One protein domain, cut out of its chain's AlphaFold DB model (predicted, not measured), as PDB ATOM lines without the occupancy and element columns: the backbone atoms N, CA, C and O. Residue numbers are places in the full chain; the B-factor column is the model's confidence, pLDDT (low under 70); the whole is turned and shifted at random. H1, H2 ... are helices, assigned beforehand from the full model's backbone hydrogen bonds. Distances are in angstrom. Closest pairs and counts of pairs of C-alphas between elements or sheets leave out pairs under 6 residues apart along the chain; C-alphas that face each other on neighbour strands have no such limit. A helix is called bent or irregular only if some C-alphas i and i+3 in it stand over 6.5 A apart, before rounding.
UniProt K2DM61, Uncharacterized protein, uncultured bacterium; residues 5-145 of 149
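This is residues 5 to 145 of the 149 residues of an uncharacterized protein of uncultured bacterium (UniProt K2DM61). Four helices side by side make a rod, an up-and-down bundle of H1, H2a, H3 and H4, each running against the one before. H3 is in the middle, with the others packed on it. The 141 printed residues, all helix in class, are loose, with radius of gyration of the C-alphas 18.2 A and spans 61 by 28 by 18 A.

Find C-alpha 6 at (168.969, 180.179, 87.758); H1 runs 44.1 A to residue 35. H2, one helix by its hydrogen bonds, is bent, C-alphas 65 and 68 being 6.5 A apart, into H2a, residues 46 to 65, and H2b, 68 to 82. H3, residues 87 to 118, is only just irregular, C-alphas 93 and 96 being 7.0 A apart. H4, residues 120 to 139, is irregular, C-alphas 121 and 124 being 8.5 A apart, and ends with C-alpha 139 at (169.207, 181.826, 110.591).

H3 touches H1, closest at the C-alphas of Pro 6 and Gly 88, 5.8 A. Every O i to N i+4 pair is within hydrogen-bond range in H2a and H2b, 24 of 26 in H1, 26 of 28 in H3, 10 of 16 in H4.

The printed part has no cut; pLDDT is under 70 at residues 5 to 6, 35 to 45 and 120 to 121.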
ATOM      1  N   GLU A   5     171.142 182.043  83.861       64.38
ATOM      2  CA  GLU A   5     170.704 180.745  84.343       64.38
ATOM      3  C   GLU A   5     170.414 180.817  85.854       64.38
ATOM      4  O   GLU A   5     171.162 181.458  86.604       64.38
ATOM      5  N   PRO A   6     169.351 180.153  86.343       62.56
ATOM      6  CA  PRO A   6     168.969 180.179  87.758       62.56
ATOM      7  C   PRO A   6     170.118 179.770  88.697       62.56
ATOM      8  O   PRO A   6     170.193 180.270  89.820       62.56
ATOM      9  N   SER A   7     171.058 178.949  88.216       72.25
ATOM     10  CA  SER A   7     172.293 178.577  88.920       72.25
ATOM     11  C   SER A   7     173.170 179.787  89.285       72.25
ATOM     12  O   SER A   7     173.578 179.932  90.440       72.25
ATOM     13  N   ASN A   8     173.376 180.720  88.347       80.88
ATOM     14  CA  ASN A   8     174.192 181.919  88.577       80.88
ATOM     15  C   ASN A   8     173.559 182.827  89.633       80.88
ATOM     16  O   ASN A   8     174.249 183.372  90.495       80.88
ATOM     17  N   ARG A   9     172.227 182.933  89.629       81.00
ATOM     18  CA  ARG A   9     171.502 183.720  90.634       81.00
ATOM     19  C   ARG A   9     171.605 183.095  92.013       81.00
ATOM     20  O   ARG A   9     171.863 183.813  92.974       81.00
ATOM     21  N   LYS A  10     171.458 181.770  92.124       85.69
ATOM     22  CA  LYS A  10     171.649 181.070  93.402       85.69
ATOM     23  C   LYS A  10     173.047 181.302  93.966       85.69
ATOM     24  O   LYS A  10     173.177 181.612  95.149       85.69
ATOM     25  N   PHE A  11     174.070 181.223  93.118       88.75
ATOM     26  CA  PHE A  11     175.441 181.525  93.512       88.75
ATOM     27  C   PHE A  11     175.601 182.963  94.033       88.75
ATOM     28  O   PHE A  11     176.224 183.159  95.074       88.75
ATOM     29  N   MET A  12     174.982 183.962  93.389       88.62
ATOM     30  CA  MET A  12     175.033 185.355  93.860       88.62
ATOM     31  C   MET A  12     174.485 185.528  95.283       88.62
ATOM     32  O   MET A  12     175.094 186.235  96.081       88.62
ATOM     33  N   PHE A  13     173.384 184.859  95.640       91.81
ATOM     34  CA  PHE A  13     172.846 184.902  97.008       91.81
ATOM     35  C   PHE A  13     173.830 184.347  98.044       91.81
ATOM     36  O   PHE A  13     174.005 184.939  99.110       91.81
ATOM     37  N   TRP A  14     174.489 183.229  97.728       92.69
ATOM     38  CA  TRP A  14     175.523 182.637  98.579       92.69
ATOM     39  C   TRP A  14     176.750 183.532  98.707       92.69
ATOM     40  O   TRP A  14     177.276 183.692  99.807       92.69
ATOM     41  N   LEU A  15     177.174 184.152  97.606       92.56
ATOM     42  CA  LEU A  15     178.293 185.085  97.596       92.56
ATOM     43  C   LEU A  15     177.983 186.323  98.442       92.56
ATOM     44  O   LEU A  15     178.787 186.683  99.297       92.56
ATOM     45  N   MET A  16     176.801 186.924  98.278       92.44
ATOM     46  CA  MET A  16     176.354 188.042  99.113       92.44
ATOM     47  C   MET A  16     176.334 187.655 100.587       92.44
ATOM     48  O   MET A  16     176.929 188.346 101.407       92.44
ATOM     49  N   TRP A  17     175.695 186.534 100.928       94.50
ATOM     50  CA  TRP A  17     175.670 186.039 102.302       94.50
ATOM     51  C   TRP A  17     177.083 185.881 102.874       94.50
ATOM     52  O   TRP A  17     177.366 186.385 103.958       94.50
ATOM     53  N   GLY A  18     177.983 185.247 102.117       92.94
ATOM     54  CA  GLY A  18     179.376 185.057 102.510       92.94
ATOM     55  C   GLY A  18     180.108 186.379 102.740       92.94
ATOM     56  O   GLY A  18     180.822 186.510 103.729       92.94
ATOM     57  N   MET A  19     179.887 187.387 101.890       93.38
ATOM     58  CA  MET A  19     180.466 188.724 102.068       93.38
ATOM     59  C   MET A  19     179.991 189.399 103.363       93.38
ATOM     60  O   MET A  19     180.814 189.974 104.069       93.38
ATOM     61  N   PHE A  20     178.705 189.286 103.704       92.19
ATOM     62  CA  PHE A  20     178.154 189.829 104.955       92.19
ATOM     63  C   PHE A  20     178.560 189.027 106.199       92.19
ATOM     64  O   PHE A  20     178.623 189.560 107.295       92.19
ATOM     65  N   VAL A  21     178.865 187.738 106.069       93.62
ATOM     66  CA  VAL A  21     179.498 186.995 107.167       93.62
ATOM     67  C   VAL A  21     180.938 187.476 107.359       93.62
ATOM     68  O   VAL A  21     181.370 187.714 108.486       93.62
ATOM     69  N   MET A  22     181.673 187.673 106.262       93.00
ATOM     70  CA  MET A  22     183.055 188.154 106.298       93.00
ATOM     71  C   MET A  22     183.184 189.583 106.838       93.00
ATOM     72  O   MET A  22     184.150 189.852 107.551       93.00
ATOM     73  N   SER A  23     182.231 190.484 106.574       92.69
ATOM     74  CA  SER A  23     182.244 191.847 107.135       92.69
ATOM     75  C   SER A  23     182.259 191.839 108.665       92.69
ATOM     76  O   SER A  23     183.042 192.571 109.268       92.69
ATOM     77  N   VAL A  24     181.493 190.948 109.305       92.25
ATOM     78  CA  VAL A  24     181.476 190.805 110.769       92.25
ATOM     79  C   VAL A  24     182.859 190.430 111.312       92.25
ATOM     80  O   VAL A  24     183.298 190.987 112.321       92.25
ATOM     81  N   PHE A  25     183.584 189.539 110.629       91.50
ATOM     82  CA  PHE A  25     184.964 189.201 110.994       91.50
ATOM     83  C   PHE A  25     185.925 190.373 110.777       91.50
ATOM     84  O   PHE A  25     186.774 190.624 111.631       91.50
ATOM     85  N   ILE A  26     185.776 191.115 109.675       90.31
ATOM     86  CA  ILE A  26     186.582 192.314 109.398       90.31
ATOM     87  C   ILE A  26     186.391 193.345 110.516       90.31
ATOM     88  O   ILE A  26     187.381 193.839 111.054       90.31
ATOM     89  N   TYR A  27     185.151 193.624 110.929       88.00
ATOM     90  CA  TYR A  27     184.889 194.522 112.055       88.00
ATOM     91  C   TYR A  27     185.507 194.007 113.352       88.00
ATOM     92  O   TYR A  27     186.147 194.778 114.060       88.00
ATOM     93  N   GLY A  28     185.385 192.708 113.640       86.12
ATOM     94  CA  GLY A  28     186.007 192.100 114.816       86.12
ATOM     95  C   GLY A  28     187.524 192.300 114.857       86.12
ATOM     96  O   GLY A  28     188.062 192.673 115.898       86.12
ATOM     97  N   ILE A  29     188.208 192.127 113.720       87.44
ATOM     98  CA  ILE A  29     189.651 192.385 113.596       87.44
ATOM     99  C   ILE A  29     189.952 193.867 113.840       87.44
ATOM    100  O   ILE A  29     190.844 194.183 114.626       87.44
ATOM    101  N   VAL A  30     189.195 194.781 113.223       86.12
ATOM    102  CA  VAL A  30     189.381 196.228 113.407       86.12
ATOM    103  C   VAL A  30     189.220 196.615 114.878       86.12
ATOM    104  O   VAL A  30     190.111 197.254 115.436       86.12
ATOM    105  N   VAL A  31     188.153 196.168 115.545       85.38
ATOM    106  CA  VAL A  31     187.935 196.430 116.976       85.38
ATOM    107  C   VAL A  31     189.062 195.857 117.826       85.38
ATOM    108  O   VAL A  31     189.553 196.550 118.709       85.38
ATOM    109  N   TYR A  32     189.517 194.635 117.551       83.00
ATOM    110  CA  TYR A  32     190.630 194.030 118.283       83.00
ATOM    111  C   TYR A  32     191.934 194.830 118.129       83.00
ATOM    112  O   TYR A  32     192.654 195.036 119.102       83.00
ATOM    113  N   THR A  33     192.231 195.321 116.921       82.94
ATOM    114  CA  THR A  33     193.426 196.148 116.685       82.94
ATOM    115  C   THR A  33     193.335 197.521 117.352       82.94
ATOM    116  O   THR A  33     194.314 197.976 117.942       82.94
ATOM    117  N   LEU A  34     192.164 198.165 117.314       77.75
ATOM    118  CA  LEU A  34     191.955 199.501 117.877       77.75
ATOM    119  C   LEU A  34     191.763 199.490 119.397       77.75
ATOM    120  O   LEU A  34     192.193 200.425 120.055       77.75
ATOM    121  N   GLY A  35     191.176 198.438 119.971       65.81
ATOM    122  CA  GLY A  35     190.952 198.301 121.415       65.81
ATOM    123  C   GLY A  35     192.216 198.190 122.254       65.81
ATOM    124  O   GLY A  35     192.196 198.498 123.439       65.81
ATOM    125  N   ASN A  36     193.325 197.790 121.631       61.34
ATOM    126  CA  ASN A  36     194.649 197.806 122.251       61.34
ATOM    127  C   ASN A  36     195.311 199.196 122.207       61.34
ATOM    128  O   ASN A  36     196.425 199.361 122.697       61.34
ATOM    129  N   SER A  37     194.652 200.185 121.600       57.56
ATOM    130  CA  SER A  37     195.078 201.582 121.578       57.56
ATOM    131  C   SER A  37     194.226 202.338 122.599       57.56
ATOM    132  O   SER A  37     193.002 202.259 122.542       57.56
ATOM    133  N   GLU A  38     194.834 203.041 123.556       54.19
ATOM    134  CA  GLU A  38     194.104 203.775 124.602       54.19
ATOM    135  C   GLU A  38     193.282 204.929 123.998       54.19
ATOM    136  O   GLU A  38     193.743 206.065 123.885       54.19
ATOM    137  N   VAL A  39     192.045 204.651 123.582       56.69
ATOM    138  CA  VAL A  39     191.108 205.683 123.131       56.69
ATOM    139  C   VAL A  39     190.412 206.260 124.361       56.69
ATOM    140  O   VAL A  39     189.378 205.774 124.808       56.69
ATOM    141  N   GLN A  40     191.003 207.309 124.934       50.78
ATOM    142  CA  GLN A  40     190.339 208.136 125.940       50.78
ATOM    143  C   GLN A  40     189.311 209.040 125.249       50.78
ATOM    144  O   GLN A  40     189.684 209.937 124.492       50.78
ATOM    145  N   GLY A  41     188.012 208.840 125.501       52.19
ATOM    146  CA  GLY A  41     187.000 209.706 124.894       52.19
ATOM    147  C   GLY A  41     185.557 209.519 125.365       52.19
ATOM    148  O   GLY A  41     184.896 208.568 124.981       52.19
ATOM    149  N   GLN A  42     185.074 210.544 126.077       53.97
ATOM    150  CA  GLN A  42     183.683 210.917 126.386       53.97
ATOM    151  C   GLN A  42     182.836 210.039 127.326       53.97
ATOM    152  O   GLN A  42     182.472 208.900 127.056       53.97
ATOM    153  N   VAL A  43     182.378 210.699 128.399       52.81
ATOM    154  CA  VAL A  43     181.338 210.254 129.335       52.81
ATOM    155  C   VAL A  43     179.961 210.408 128.672       52.81
ATOM    156  O   VAL A  43     179.169 211.275 129.032       52.81
ATOM    157  N   VAL A  44     179.676 209.614 127.642       59.28
ATOM    158  CA  VAL A  44     178.279 209.330 127.282       59.28
ATOM    159  C   VAL A  44     177.768 208.325 128.308       59.28
ATOM    160  O   VAL A  44     178.518 207.432 128.705       59.28
ATOM    161  N   ASP A  45     176.518 208.453 128.762       69.00
ATOM    162  CA  ASP A  45     175.908 207.436 129.623       69.00
ATOM    163  C   ASP A  45     175.761 206.122 128.833       69.00
ATOM    164  O   ASP A  45     174.764 205.850 128.157       69.00
ATOM    165  N   LEU A  46     176.830 205.325 128.885       70.50
ATOM    166  CA  LEU A  46     177.005 204.052 128.197       70.50
ATOM    167  C   LEU A  46     175.898 203.057 128.558       70.50
ATOM    168  O   LEU A  46     175.643 202.143 127.778       70.50
ATOM    169  N   VAL A  47     175.223 203.230 129.701       74.31
ATOM    170  CA  VAL A  47     174.108 202.374 130.118       74.31
ATOM    171  C   VAL A  47     172.879 202.642 129.257       74.31
ATOM    172  O   VAL A  47     172.290 201.699 128.726       74.31
ATOM    173  N   ILE A  48     172.512 203.914 129.075       78.75
ATOM    174  CA  ILE A  48     171.372 204.301 128.232       78.75
ATOM    175  C   ILE A  48     171.637 203.876 126.790       78.75
ATOM    176  O   ILE A  48     170.799 203.211 126.183       78.75
ATOM    177  N   LEU A  49     172.831 204.185 126.274       77.94
ATOM    178  CA  LEU A  49     173.218 203.848 124.908       77.94
ATOM    179  C   LEU A  49     173.165 202.330 124.673       77.94
ATOM    180  O   LEU A  49     172.531 201.873 123.723       77.94
ATOM    181  N   ASN A  50     173.752 201.541 125.579       79.19
ATOM    182  CA  ASN A  50     173.725 200.082 125.504       79.19
ATOM    183  C   ASN A  50     172.295 199.530 125.513       79.19
ATOM    184  O   ASN A  50     171.949 198.714 124.663       79.19
ATOM    185  N   ASN A  51     171.446 199.997 126.431       82.62
ATOM    186  CA  ASN A  51     170.066 199.526 126.536       82.62
ATOM    187  C   ASN A  51     169.256 199.857 125.276       82.62
ATOM    188  O   ASN A  51     168.522 199.003 124.776       82.62
ATOM    189  N   THR A  52     169.422 201.061 124.720       85.44
ATOM    190  CA  THR A  52     168.785 201.445 123.455       85.44
ATOM    191  C   THR A  52     169.223 200.525 122.319       85.44
ATOM    192  O   THR A  52     168.371 199.984 121.614       85.44
ATOM    193  N   PHE A  53     170.524 200.274 122.164       85.44
ATOM    194  CA  PHE A  53     171.022 199.387 121.112       85.44
ATOM    195  C   PHE A  53     170.644 197.919 121.321       85.44
ATOM    196  O   PHE A  53     170.413 197.213 120.339       85.44
ATOM    197  N   TYR A  54     170.500 197.462 122.565       86.12
ATOM    198  CA  TYR A  54     170.001 196.123 122.868       86.12
ATOM    199  C   TYR A  54     168.558 195.947 122.386       86.12
ATOM    200  O   TYR A  54     168.250 195.001 121.660       86.12
ATOM    201  N   VAL A  55     167.683 196.908 122.707       89.44
ATOM    202  CA  VAL A  55     166.288 196.915 122.240       89.44
ATOM    203  C   VAL A  55     166.228 196.985 120.714       89.44
ATOM    204  O   VAL A  55     165.519 196.191 120.095       89.44
ATOM    205  N   LEU A  56     167.005 197.879 120.093       89.81
ATOM    206  CA  LEU A  56     167.068 197.996 118.635       89.81
ATOM    207  C   LEU A  56     167.567 196.709 117.973       89.81
ATOM    208  O   LEU A  56     167.031 196.320 116.939       89.81
ATOM    209  N   SER A  57     168.533 196.016 118.575       88.69
ATOM    210  CA  SER A  57     169.067 194.759 118.043       88.69
ATOM    211  C   SER A  57     168.049 193.627 118.112       88.69
ATOM    212  O   SER A  57     167.898 192.883 117.145       88.69
ATOM    213  N   ILE A  58     167.292 193.522 119.209       91.19
ATOM    214  CA  ILE A  58     166.183 192.565 119.313       91.19
ATOM    215  C   ILE A  58     165.119 192.877 118.257       91.19
ATOM    216  O   ILE A  58     164.672 191.973 117.551       91.19
ATOM    217  N   LEU A  59     164.726 194.147 118.112       92.81
ATOM    218  CA  LEU A  59     163.741 194.558 117.110       92.81
ATOM    219  C   LEU A  59     164.225 194.251 115.689       92.81
ATOM    220  O   LEU A  59     163.479 193.665 114.908       92.81
ATOM    221  N   ALA A  60     165.476 194.576 115.367       91.00
ATOM    222  CA  ALA A  60     166.094 194.263 114.083       91.00
ATOM    223  C   ALA A  60     166.123 192.749 113.813       91.00
ATOM    224  O   ALA A  60     165.782 192.319 112.710       91.00
ATOM    225  N   ALA A  61     166.441 191.931 114.820       90.50
ATOM    226  CA  ALA A  61     166.402 190.474 114.715       90.50
ATOM    227  C   ALA A  61     164.982 189.954 114.448       90.50
ATOM    228  O   ALA A  61     164.777 189.150 113.538       90.50
ATOM    229  N   VAL A  62     163.986 190.449 115.192       93.06
ATOM    230  CA  VAL A  62     162.576 190.074 115.003       93.06
ATOM    231  C   VAL A  62     162.087 190.471 113.612       93.06
ATOM    232  O   VAL A  62     161.420 189.679 112.941       93.06
ATOM    233  N   ILE A  63     162.435 191.676 113.155       92.06
ATOM    234  CA  ILE A  63     162.057 192.156 111.826       92.06
ATOM    235  C   ILE A  63     162.700 191.278 110.750       92.06
ATOM    236  O   ILE A  63     161.986 190.755 109.894       92.06
ATOM    237  N   SER A  64     164.016 191.070 110.831       91.44
ATOM    238  CA  SER A  64     164.781 190.251 109.887       91.44
ATOM    239  C   SER A  64     164.224 188.828 109.782       91.44
ATOM    240  O   SER A  64     163.914 188.356 108.689       91.44
ATOM    241  N   VAL A  65     164.019 188.152 110.913       89.94
ATOM    242  CA  VAL A  65     163.636 186.733 110.918       89.94
ATOM    243  C   VAL A  65     162.148 186.533 110.633       89.94
ATOM    244  O   VAL A  65     161.792 185.675 109.833       89.94
ATOM    245  N   PHE A  66     161.253 187.302 111.257       91.69
ATOM    246  CA  PHE A  66     159.817 187.002 111.211       91.69
ATOM    247  C   PHE A  66     159.036 187.921 110.277       91.69
ATOM    248  O   PHE A  66     158.207 187.457 109.488       91.69
ATOM    249  N   VAL A  67     159.268 189.232 110.371       92.44
ATOM    250  CA  VAL A  67     158.449 190.223 109.659       92.44
ATOM    251  C   VAL A  67     158.722 190.145 108.162       92.44
ATOM    252  O   VAL A  67     157.785 190.002 107.374       92.44
ATOM    253  N   VAL A  68     159.995 190.163 107.766       91.56
ATOM    254  CA  VAL A  68     160.397 190.125 106.355       91.56
ATOM    255  C   VAL A  68     159.923 188.836 105.673       91.56
ATOM    256  O   VAL A  68     159.368 188.903 104.575       91.56
ATOM    257  N   ASP A  69     160.035 187.681 106.338       88.38
ATOM    258  CA  ASP A  69     159.539 186.405 105.800       88.38
ATOM    259  C   ASP A  69     158.025 186.393 105.608       88.38
ATOM    260  O   ASP A  69     157.522 185.870 104.609       88.38
ATOM    261  N   ARG A  70     157.276 186.990 106.539       90.06
ATOM    262  CA  ARG A  70     155.823 187.097 106.411       90.06
ATOM    263  C   ARG A  70     155.434 187.965 105.217       90.06
ATOM    264  O   ARG A  70     154.575 187.558 104.437       90.06
ATOM    265  N   PHE A  71     156.079 189.118 105.041       91.94
ATOM    266  CA  PHE A  71     155.823 189.994 103.895       91.94
ATOM    267  C   PHE A  71     156.187 189.334 102.564       91.94
ATOM    268  O   PHE A  71     155.416 189.442 101.607       91.94
ATOM    269  N   PHE A  72     157.310 188.613 102.505       92.00
ATOM    270  CA  PHE A  72     157.685 187.851 101.318       92.00
ATOM    271  C   PHE A  72     156.621 186.802 100.964       92.00
ATOM    272  O   PHE A  72     156.147 186.777  99.830       92.00
ATOM    273  N   LYS A  73     156.174 185.992 101.936       90.12
ATOM    274  CA  LYS A  73     155.135 184.966 101.719       90.12
ATOM    275  C   LYS A  73     153.814 185.559 101.230       90.12
ATOM    276  O   LYS A  73     153.202 185.009 100.319       90.12
ATOM    277  N   ILE A  74     153.386 186.688 101.800       90.69
ATOM    278  CA  ILE A  74     152.174 187.394 101.353       90.69
ATOM    279  C   ILE A  74     152.319 187.813  99.885       90.69
ATOM    280  O   ILE A  74     151.445 187.510  99.073       90.69
ATOM    281  N   LYS A  75     153.439 188.454  99.524       89.75
ATOM    282  CA  LYS A  75     153.672 188.920  98.151       89.75
ATOM    283  C   LYS A  75     153.799 187.765  97.157       89.75
ATOM    284  O   LYS A  75     153.268 187.856  96.052       89.75
ATOM    285  N   LEU A  76     154.448 186.670  97.553       89.69
ATOM    286  CA  LEU A  76     154.562 185.459  96.743       89.69
ATOM    287  C   LEU A  76     153.182 184.857  96.443       89.69
ATOM    288  O   LEU A  76     152.897 184.533  95.294       89.69
ATOM    289  N   ASN A  77     152.307 184.758  97.448       89.38
ATOM    290  CA  ASN A  77     150.952 184.230  97.269       89.38
ATOM    291  C   ASN A  77     150.099 185.115  96.348       89.38
ATOM    292  O   ASN A  77     149.396 184.588  95.490       89.38
ATOM    293  N   MET A  78     150.198 186.441  96.480       88.75
ATOM    294  CA  MET A  78     149.516 187.382  95.580       88.75
ATOM    295  C   MET A  78     149.979 187.222  94.126       88.75
ATOM    296  O   MET A  78     149.159 187.233  93.214       88.75
ATOM    297  N   GLN A  79     151.281 187.019  93.893       87.00
ATOM    298  CA  GLN A  79     151.792 186.797  92.538       87.00
ATOM    299  C   GLN A  79     151.410 185.426  91.969       87.00
ATOM    300  O   GLN A  79     151.049 185.360  90.798       87.00
ATOM    301  N   LYS A  80     151.402 184.357  92.781       85.38
ATOM    302  CA  LYS A  80     150.941 183.021  92.353       85.38
ATOM    303  C   LYS A  80     149.474 183.010  91.906       85.38
ATOM    304  O   LYS A  80     149.110 182.208  91.057       85.38
ATOM    305  N   GLN A  81     148.634 183.881  92.471       82.88
ATOM    306  CA  GLN A  81     147.241 184.036  92.034       82.88
ATOM    307  C   GLN A  81     147.116 184.742  90.676       82.88
ATOM    308  O   GLN A  81     146.138 184.522  89.968       82.88
ATOM    309  N   SER A  82     148.086 185.589  90.321       76.38
ATOM    310  CA  SER A  82     148.054 186.411  89.106       76.38
ATOM    311  C   SER A  82     148.764 185.765  87.916       76.38
ATOM    312  O   SER A  82     148.350 185.979  86.781       76.38
ATOM    313  N   GLU A  83     149.852 185.027  88.143       84.06
ATOM    314  CA  GLU A  83     150.701 184.479  87.082       84.06
ATOM    315  C   GLU A  83     151.327 183.137  87.483       84.06
ATOM    316  O   GLU A  83     151.629 182.882  88.652       84.06
ATOM    317  N   THR A  84     151.630 182.302  86.486       80.94
ATOM    318  CA  THR A  84     152.553 181.176  86.656       80.94
ATOM    319  C   THR A  84     153.978 181.698  86.854       80.94
ATOM    320  O   THR A  84     154.607 182.265  85.958       80.94
ATOM    321  N   LEU A  85     154.498 181.511  88.066       81.69
ATOM    322  CA  LEU A  85     155.856 181.900  88.432       81.69
ATOM    323  C   LEU A  85     156.844 180.784  88.083       81.69
ATOM    324  O   LEU A  85     156.683 179.648  88.522       81.69
ATOM    325  N   ASN A  86     157.890 181.128  87.334       84.94
ATOM    326  CA  ASN A  86     159.067 180.277  87.180       84.94
ATOM    327  C   ASN A  86     160.092 180.566  88.294       84.94
ATOM    328  O   ASN A  86     160.026 181.594  88.973       84.94
ATOM    329  N   GLU A  87     161.073 179.677  88.455       83.44
ATOM    330  CA  GLU A  87     162.139 179.804  89.460       83.44
ATOM    331  C   GLU A  87     162.861 181.162  89.387       83.44
ATOM    332  O   GLU A  87     163.064 181.825  90.405       83.44
ATOM    333  N   GLY A  88     163.181 181.631  88.177       84.06
ATOM    334  CA  GLY A  88     163.876 182.903  87.970       84.06
ATOM    335  C   GLY A  88     163.118 184.118  88.519       84.06
ATOM    336  O   GLY A  88     163.748 184.994  89.120       84.06
ATOM    337  N   LYS A  89     161.787 184.169  88.357       85.06
ATOM    338  CA  LYS A  89     160.929 185.235  88.903       85.06
ATOM    339  C   LYS A  89     160.821 185.157  90.429       85.06
ATOM    340  O   LYS A  89     160.839 186.195  91.085       85.06
ATOM    341  N   ILE A  90     160.759 183.952  91.003       87.81
ATOM    342  CA  ILE A  90     160.724 183.764  92.466       87.81
ATOM    343  C   ILE A  90     162.016 184.289  93.099       87.81
ATOM    344  O   ILE A  90     161.962 185.041  94.072       87.81
ATOM    345  N   LEU A  91     163.172 183.957  92.517       88.88
ATOM    346  CA  LEU A  91     164.472 184.441  92.989       88.88
ATOM    347  C   LEU A  91     164.596 185.970  92.875       88.88
ATOM    348  O   LEU A  91     165.062 186.616  93.812       88.88
ATOM    349  N   GLN A  92     164.123 186.566  91.775       87.81
ATOM    350  CA  GLN A  92     164.073 188.029  91.625       87.81
ATOM    351  C   GLN A  92     163.166 188.687  92.669       87.81
ATOM    352  O   GLN A  92     163.520 189.720  93.236       87.81
ATOM    353  N   LEU A  93     162.011 188.082  92.953       90.50
ATOM    354  CA  LEU A  93     161.092 188.573  93.973       90.50
ATOM    355  C   LEU A  93     161.698 188.472  95.376       90.50
ATOM    356  O   LEU A  93     161.465 189.360  96.193       90.50
ATOM    357  N   TYR A  94     162.458 187.412  95.649       91.44
ATOM    358  CA  TYR A  94     163.096 187.151  96.938       91.44
ATOM    359  C   TYR A  94     164.277 188.084  97.227       91.44
ATOM    360  O   TYR A  94     164.468 188.479  98.377       91.44
ATOM    361  N   TYR A  95     165.028 188.488  96.197       91.12
ATOM    362  CA  TYR A  95     166.230 189.320  96.313       91.12
ATOM    363  C   TYR A  95     166.130 190.507  97.292       91.12
ATOM    364  O   TYR A  95     166.920 190.556  98.238       91.12
ATOM    365  N   PRO A  96     165.166 191.439  97.155       92.44
ATOM    366  CA  PRO A  96     165.070 192.578  98.067       92.44
ATOM    367  C   PRO A  96     164.776 192.159  99.515       92.44
ATOM    368  O   PRO A  96     165.282 192.780 100.443       92.44
ATOM    369  N   TYR A  97     163.997 191.094  99.730       93.19
ATOM    370  CA  TYR A  97     163.693 190.594 101.075       93.19
ATOM    371  C   TYR A  97     164.930 189.983 101.722       93.19
ATOM    372  O   TYR A  97     165.222 190.258 102.882       93.19
ATOM    373  N   PHE A  98     165.683 189.192 100.959       93.00
ATOM    374  CA  PHE A  98     166.952 188.645 101.411       93.00
ATOM    375  C   PHE A  98     167.951 189.747 101.781       93.00
ATOM    376  O   PHE A  98     168.560 189.695 102.846       93.00
ATOM    377  N   LEU A  99     168.055 190.783 100.946       92.44
ATOM    378  CA  LEU A  99     168.940 191.920 101.184       92.44
ATOM    379  C   LEU A  99     168.562 192.672 102.471       92.44
ATOM    380  O   LEU A  99     169.423 192.989 103.286       92.44
ATOM    381  N   VAL A 100     167.270 192.892 102.722       93.38
ATOM    382  CA  VAL A 100     166.813 193.517 103.974       93.38
ATOM    383  C   VAL A 100     167.189 192.667 105.196       93.38
ATOM    384  O   VAL A 100     167.638 193.210 106.206       93.38
ATOM    385  N   LYS A 101     167.064 191.335 105.113       93.12
ATOM    386  CA  LYS A 101     167.420 190.423 106.214       93.12
ATOM    387  C   LYS A 101     168.881 190.542 106.627       93.12
ATOM    388  O   LYS A 101     169.163 190.676 107.820       93.12
ATOM    389  N   ILE A 102     169.783 190.497 105.647       93.62
ATOM    390  CA  ILE A 102     171.230 190.582 105.877       93.62
ATOM    391  C   ILE A 102     171.644 191.993 106.319       93.62
ATOM    392  O   ILE A 102     172.468 192.110 107.218       93.62
ATOM    393  N   MET A 103     171.002 193.055 105.810       93.19
ATOM    394  CA  MET A 103     171.265 194.430 106.263       93.19
ATOM    395  C   MET A 103     170.926 194.647 107.742       93.19
ATOM    396  O   MET A 103     171.658 195.348 108.434       93.19
ATOM    397  N   PHE A 104     169.850 194.044 108.256       94.25
ATOM    398  CA  PHE A 104     169.543 194.124 109.689       94.25
ATOM    399  C   PHE A 104     170.595 193.422 110.550       94.25
ATOM    400  O   PHE A 104     170.947 193.934 111.610       94.25
ATOM    401  N   ALA A 105     171.114 192.278 110.101       93.44
ATOM    402  CA  ALA A 105     172.201 191.606 110.805       93.44
ATOM    403  C   ALA A 105     173.486 192.452 110.778       93.44
ATOM    404  O   ALA A 105     174.130 192.637 111.810       93.44
ATOM    405  N   GLU A 106     173.817 193.033 109.626       91.69
ATOM    406  CA  GLU A 106     174.972 193.919 109.458       91.69
ATOM    407  C   GLU A 106     174.884 195.171 110.344       91.69
ATOM    408  O   GLU A 106     175.862 195.572 110.976       91.69
ATOM    409  N   ALA A 107     173.696 195.772 110.449       91.62
ATOM    410  CA  ALA A 107     173.455 196.910 111.330       91.62
ATOM    411  C   ALA A 107     173.761 196.551 112.794       91.62
ATOM    412  O   ALA A 107     174.463 197.288 113.480       91.62
ATOM    413  N   ILE A 108     173.307 195.386 113.265       92.81
ATOM    414  CA  ILE A 108     173.589 194.914 114.629       92.81
ATOM    415  C   ILE A 108     175.096 194.753 114.860       92.81
ATOM    416  O   ILE A 108     175.605 195.214 115.882       92.81
ATOM    417  N   ALA A 109     175.813 194.130 113.918       92.75
ATOM    418  CA  ALA A 109     177.260 193.960 114.026       92.75
ATOM    419  C   ALA A 109     177.975 195.312 114.075       92.75
ATOM    420  O   ALA A 109     178.708 195.582 115.023       92.75
ATOM    421  N   SER A 110     177.737 196.171 113.082       89.50
ATOM    422  CA  SER A 110     178.387 197.481 112.980       89.50
ATOM    423  C   SER A 110     178.137 198.348 114.215       89.50
ATOM    424  O   SER A 110     179.092 198.881 114.776       89.50
ATOM    425  N   PHE A 111     176.902 198.424 114.722       87.94
ATOM    426  CA  PHE A 111     176.619 199.154 115.959       87.94
ATOM    427  C   PHE A 111     177.300 198.531 117.178       87.94
ATOM    428  O   PHE A 111     177.906 199.254 117.967       87.94
ATOM    429  N   GLY A 112     177.256 197.205 117.314       88.81
ATOM    430  CA  GLY A 112     177.931 196.486 118.391       88.81
ATOM    431  C   GLY A 112     179.432 196.759 118.444       88.81
ATOM    432  O   GLY A 112     179.983 197.071 119.497       88.81
ATOM    433  N   PHE A 113     180.091 196.708 117.290       88.19
ATOM    434  CA  PHE A 113     181.518 196.984 117.175       88.19
ATOM    435  C   PHE A 113     181.857 198.465 117.370       88.19
ATOM    436  O   PHE A 113     182.845 198.772 118.035       88.19
ATOM    437  N   CYS A 114     181.020 199.392 116.893       85.69
ATOM    438  CA  CYS A 114     181.168 200.815 117.203       85.69
ATOM    439  C   CYS A 114     181.095 201.075 118.715       85.69
ATOM    440  O   CYS A 114     181.933 201.794 119.255       85.69
ATOM    441  N   LEU A 115     180.142 200.454 119.417       82.88
ATOM    442  CA  LEU A 115     180.046 200.556 120.875       82.88
ATOM    443  C   LEU A 115     181.247 199.928 121.581       82.88
ATOM    444  O   LEU A 115     181.697 200.467 122.585       82.88
ATOM    445  N   ALA A 116     181.787 198.830 121.051       84.75
ATOM    446  CA  ALA A 116     182.993 198.213 121.591       84.75
ATOM    447  C   ALA A 116     184.206 199.155 121.513       84.75
ATOM    448  O   ALA A 116     184.975 199.216 122.468       84.75
ATOM    449  N   ILE A 117     184.354 199.911 120.418       81.12
ATOM    450  CA  ILE A 117     185.416 200.920 120.268       81.12
ATOM    451  C   ILE A 117     185.199 202.089 121.235       81.12
ATOM    452  O   ILE A 117     186.134 202.497 121.914       81.12
ATOM    453  N   ILE A 118     183.973 202.620 121.315       79.88
ATOM    454  CA  ILE A 118     183.656 203.774 122.176       79.88
ATOM    455  C   ILE A 118     183.805 203.408 123.657       79.88
ATOM    456  O   ILE A 118     184.365 204.159 124.445       79.88
ATOM    457  N   GLY A 119     183.303 202.239 124.046       74.25
ATOM    458  CA  GLY A 119     183.335 201.744 125.414       74.25
ATOM    459  C   GLY A 119     184.554 200.879 125.706       74.25
ATOM    460  O   GLY A 119     184.371 199.892 126.409       74.25
ATOM    461  N   ALA A 120     185.737 201.198 125.163       69.56
ATOM    462  CA  ALA A 120     186.960 200.375 125.143       69.56
ATOM    463  C   ALA A 120     187.243 199.553 126.425       69.56
ATOM    464  O   ALA A 120     187.610 198.382 126.348       69.56
ATOM    465  N   GLU A 121     186.987 200.101 127.616       68.25
ATOM    466  CA  GLU A 121     187.159 199.406 128.909       68.25
ATOM    467  C   GLU A 121     186.195 198.217 129.130       68.25
ATOM    468  O   GLU A 121     186.429 197.331 129.954       68.25
ATOM    469  N   LYS A 122     185.080 198.186 128.397       72.75
ATOM    470  CA  LYS A 122     183.959 197.246 128.517       72.75
ATOM    471  C   LYS A 122     183.669 196.509 127.207       72.75
ATOM    472  O   LYS A 122     182.536 196.099 126.968       72.75
ATOM    473  N   MET A 123     184.686 196.274 126.374       72.69
ATOM    474  CA  MET A 123     184.539 195.547 125.100       72.69
ATOM    475  C   MET A 123     183.776 194.221 125.217       72.69
ATOM    476  O   MET A 123     182.964 193.897 124.353       72.69
ATOM    477  N   HIS A 124     183.981 193.478 126.306       76.19
ATOM    478  CA  HIS A 124     183.296 192.209 126.574       76.19
ATOM    479  C   HIS A 124     181.762 192.328 126.631       76.19
ATOM    480  O   HIS A 124     181.071 191.342 126.390       76.19
ATOM    481  N   ILE A 125     181.220 193.518 126.914       76.75
ATOM    482  CA  ILE A 125     179.776 193.790 126.935       76.75
ATOM    483  C   ILE A 125     179.226 193.975 125.514       76.75
ATOM    484  O   ILE A 125     178.076 193.630 125.249       76.75
ATOM    485  N   TYR A 126     180.047 194.477 124.587       79.56
ATOM    486  CA  TYR A 126     179.614 194.887 123.249       79.56
ATOM    487  C   TYR A 126     179.969 193.877 122.142       79.56
ATOM    488  O   TYR A 126     179.255 193.765 121.147       79.56
ATOM    489  N   LEU A 127     181.007 193.058 122.333       81.75
ATOM    490  CA  LEU A 127     181.338 191.941 121.435       81.75
ATOM    491  C   LEU A 127     180.189 190.933 121.198       81.75
ATOM    492  O   LEU A 127     180.073 190.436 120.072       81.75
ATOM    493  N   PRO A 128     179.298 190.643 122.172       88.12
ATOM    494  CA  PRO A 128     178.143 189.775 121.951       88.12
ATOM    495  C   PRO A 128     177.212 190.221 120.817       88.12
ATOM    496  O   PRO A 128     176.568 189.367 120.218       88.12
ATOM    497  N   PHE A 129     177.155 191.510 120.464       88.38
ATOM    498  CA  PHE A 129     176.359 191.979 119.320       88.38
ATOM    499  C   PHE A 129     176.892 191.449 117.980       88.38
ATOM    500  O   PHE A 129     176.104 191.088 117.107       88.38
ATOM    501  N   GLY A 130     178.215 191.319 117.830       89.25
ATOM    502  CA  GLY A 130     178.821 190.676 116.661       89.25
ATOM    503  C   GLY A 130     178.444 189.196 116.572       89.25
ATOM    504  O   GLY A 130     178.030 188.717 115.518       89.25
ATOM    505  N   VAL A 131     178.480 188.482 117.702       90.56
ATOM    506  CA  VAL A 131     178.028 187.079 117.780       90.56
ATOM    507  C   VAL A 131     176.538 186.966 117.457       90.56
ATOM    508  O   VAL A 131     176.127 186.097 116.693       90.56
ATOM    509  N   PHE A 132     175.719 187.867 117.997       92.12
ATOM    510  CA  PHE A 132     174.284 187.898 117.744       92.12
ATOM    511  C   PHE A 132     173.970 188.159 116.265       92.12
ATOM    512  O   PHE A 132     173.110 187.492 115.693       92.12
ATOM    513  N   SER A 133     174.717 189.053 115.613       93.94
ATOM    514  CA  SER A 133     174.638 189.262 114.165       93.94
ATOM    515  C   SER A 133     174.965 187.990 113.375       93.94
ATOM    516  O   SER A 133     174.183 187.605 112.502       93.94
ATOM    517  N   LEU A 134     176.039 187.268 113.729       93.88
ATOM    518  CA  LEU A 134     176.364 185.980 113.097       93.88
ATOM    519  C   LEU A 134     175.228 184.967 113.249       93.88
ATOM    520  O   LEU A 134     174.887 184.286 112.287       93.88
ATOM    521  N   LEU A 135     174.601 184.887 114.426       94.38
ATOM    522  CA  LEU A 135     173.446 184.011 114.636       94.38
ATOM    523  C   LEU A 135     172.278 184.382 113.711       94.38
ATOM    524  O   LEU A 135     171.660 183.497 113.120       94.38
ATOM    525  N   ILE A 136     171.999 185.673 113.526       92.94
ATOM    526  CA  ILE A 136     170.950 186.132 112.603       92.94
ATOM    527  C   ILE A 136     171.317 185.806 111.150       92.94
ATOM    528  O   ILE A 136     170.446 185.374 110.390       92.94
ATOM    529  N   LEU A 137     172.582 185.962 110.756       93.56
ATOM    530  CA  LEU A 137     173.061 185.570 109.427       93.56
ATOM    531  C   LEU A 137     172.935 184.058 109.205       93.56
ATOM    532  O   LEU A 137     172.520 183.645 108.124       93.56
ATOM    533  N   LEU A 138     173.212 183.233 110.219       93.62
ATOM    534  CA  LEU A 138     173.034 181.777 110.159       93.62
ATOM    535  C   LEU A 138     171.557 181.382 110.017       93.62
ATOM    536  O   LEU A 138     171.214 180.505 109.224       93.62
ATOM    537  N   VAL A 139     170.656 182.049 110.741       92.31
ATOM    538  CA  VAL A 139     169.207 181.826 110.591       92.31
ATOM    539  C   VAL A 139     168.736 182.217 109.186       92.31
ATOM    540  O   VAL A 139     167.889 181.533 108.604       92.31
ATOM    541  N   ASN A 140     169.323 183.272 108.618       91.19
ATOM    542  CA  ASN A 140     169.030 183.785 107.282       91.19
ATOM    543  C   ASN A 140     169.940 183.215 106.179       91.19
ATOM    544  O   ASN A 140     170.104 183.858 105.143       91.19
ATOM    545  N   ILE A 141     170.507 182.014 106.354       91.69
ATOM    546  CA  ILE A 141     171.196 181.306 105.263       91.69
ATOM    547  C   ILE A 141     170.280 181.234 104.022       91.69
ATOM    548  O   ILE A 141     169.080 180.975 104.178       91.69
ATOM    549  N   PRO A 142     170.807 181.427 102.795       87.44
ATOM    550  CA  PRO A 142     170.014 181.334 101.571       87.44
ATOM    551  C   PRO A 142     169.410 179.930 101.390       87.44
ATOM    552  O   PRO A 142     170.061 179.005 100.913       87.44
ATOM    553  N   LYS A 143     168.133 179.749 101.749       85.88
ATOM    554  CA  LYS A 143     167.389 178.483 101.577       85.88
ATOM    555  C   LYS A 143     166.625 178.471 100.253       85.88
ATOM    556  O   LYS A 143     165.399 178.407 100.237       85.88
ATOM    557  N   LEU A 144     167.358 178.586  99.150       84.00
ATOM    558  CA  LEU A 144     166.788 178.871  97.828       84.00
ATOM    559  C   LEU A 144     165.937 177.721  97.275       84.00
ATOM    560  O   LEU A 144     164.914 177.975  96.648       84.00
ATOM    561  N   ASP A 145     166.293 176.470  97.569       78.38
ATOM    562  CA  ASP A 145     165.544 175.300  97.088       78.38
ATOM    563  C   ASP A 145     164.165 175.166  97.756       78.38
ATOM    564  O   ASP A 145     163.221 174.657  97.157       78.38
TER     565      ASP A 145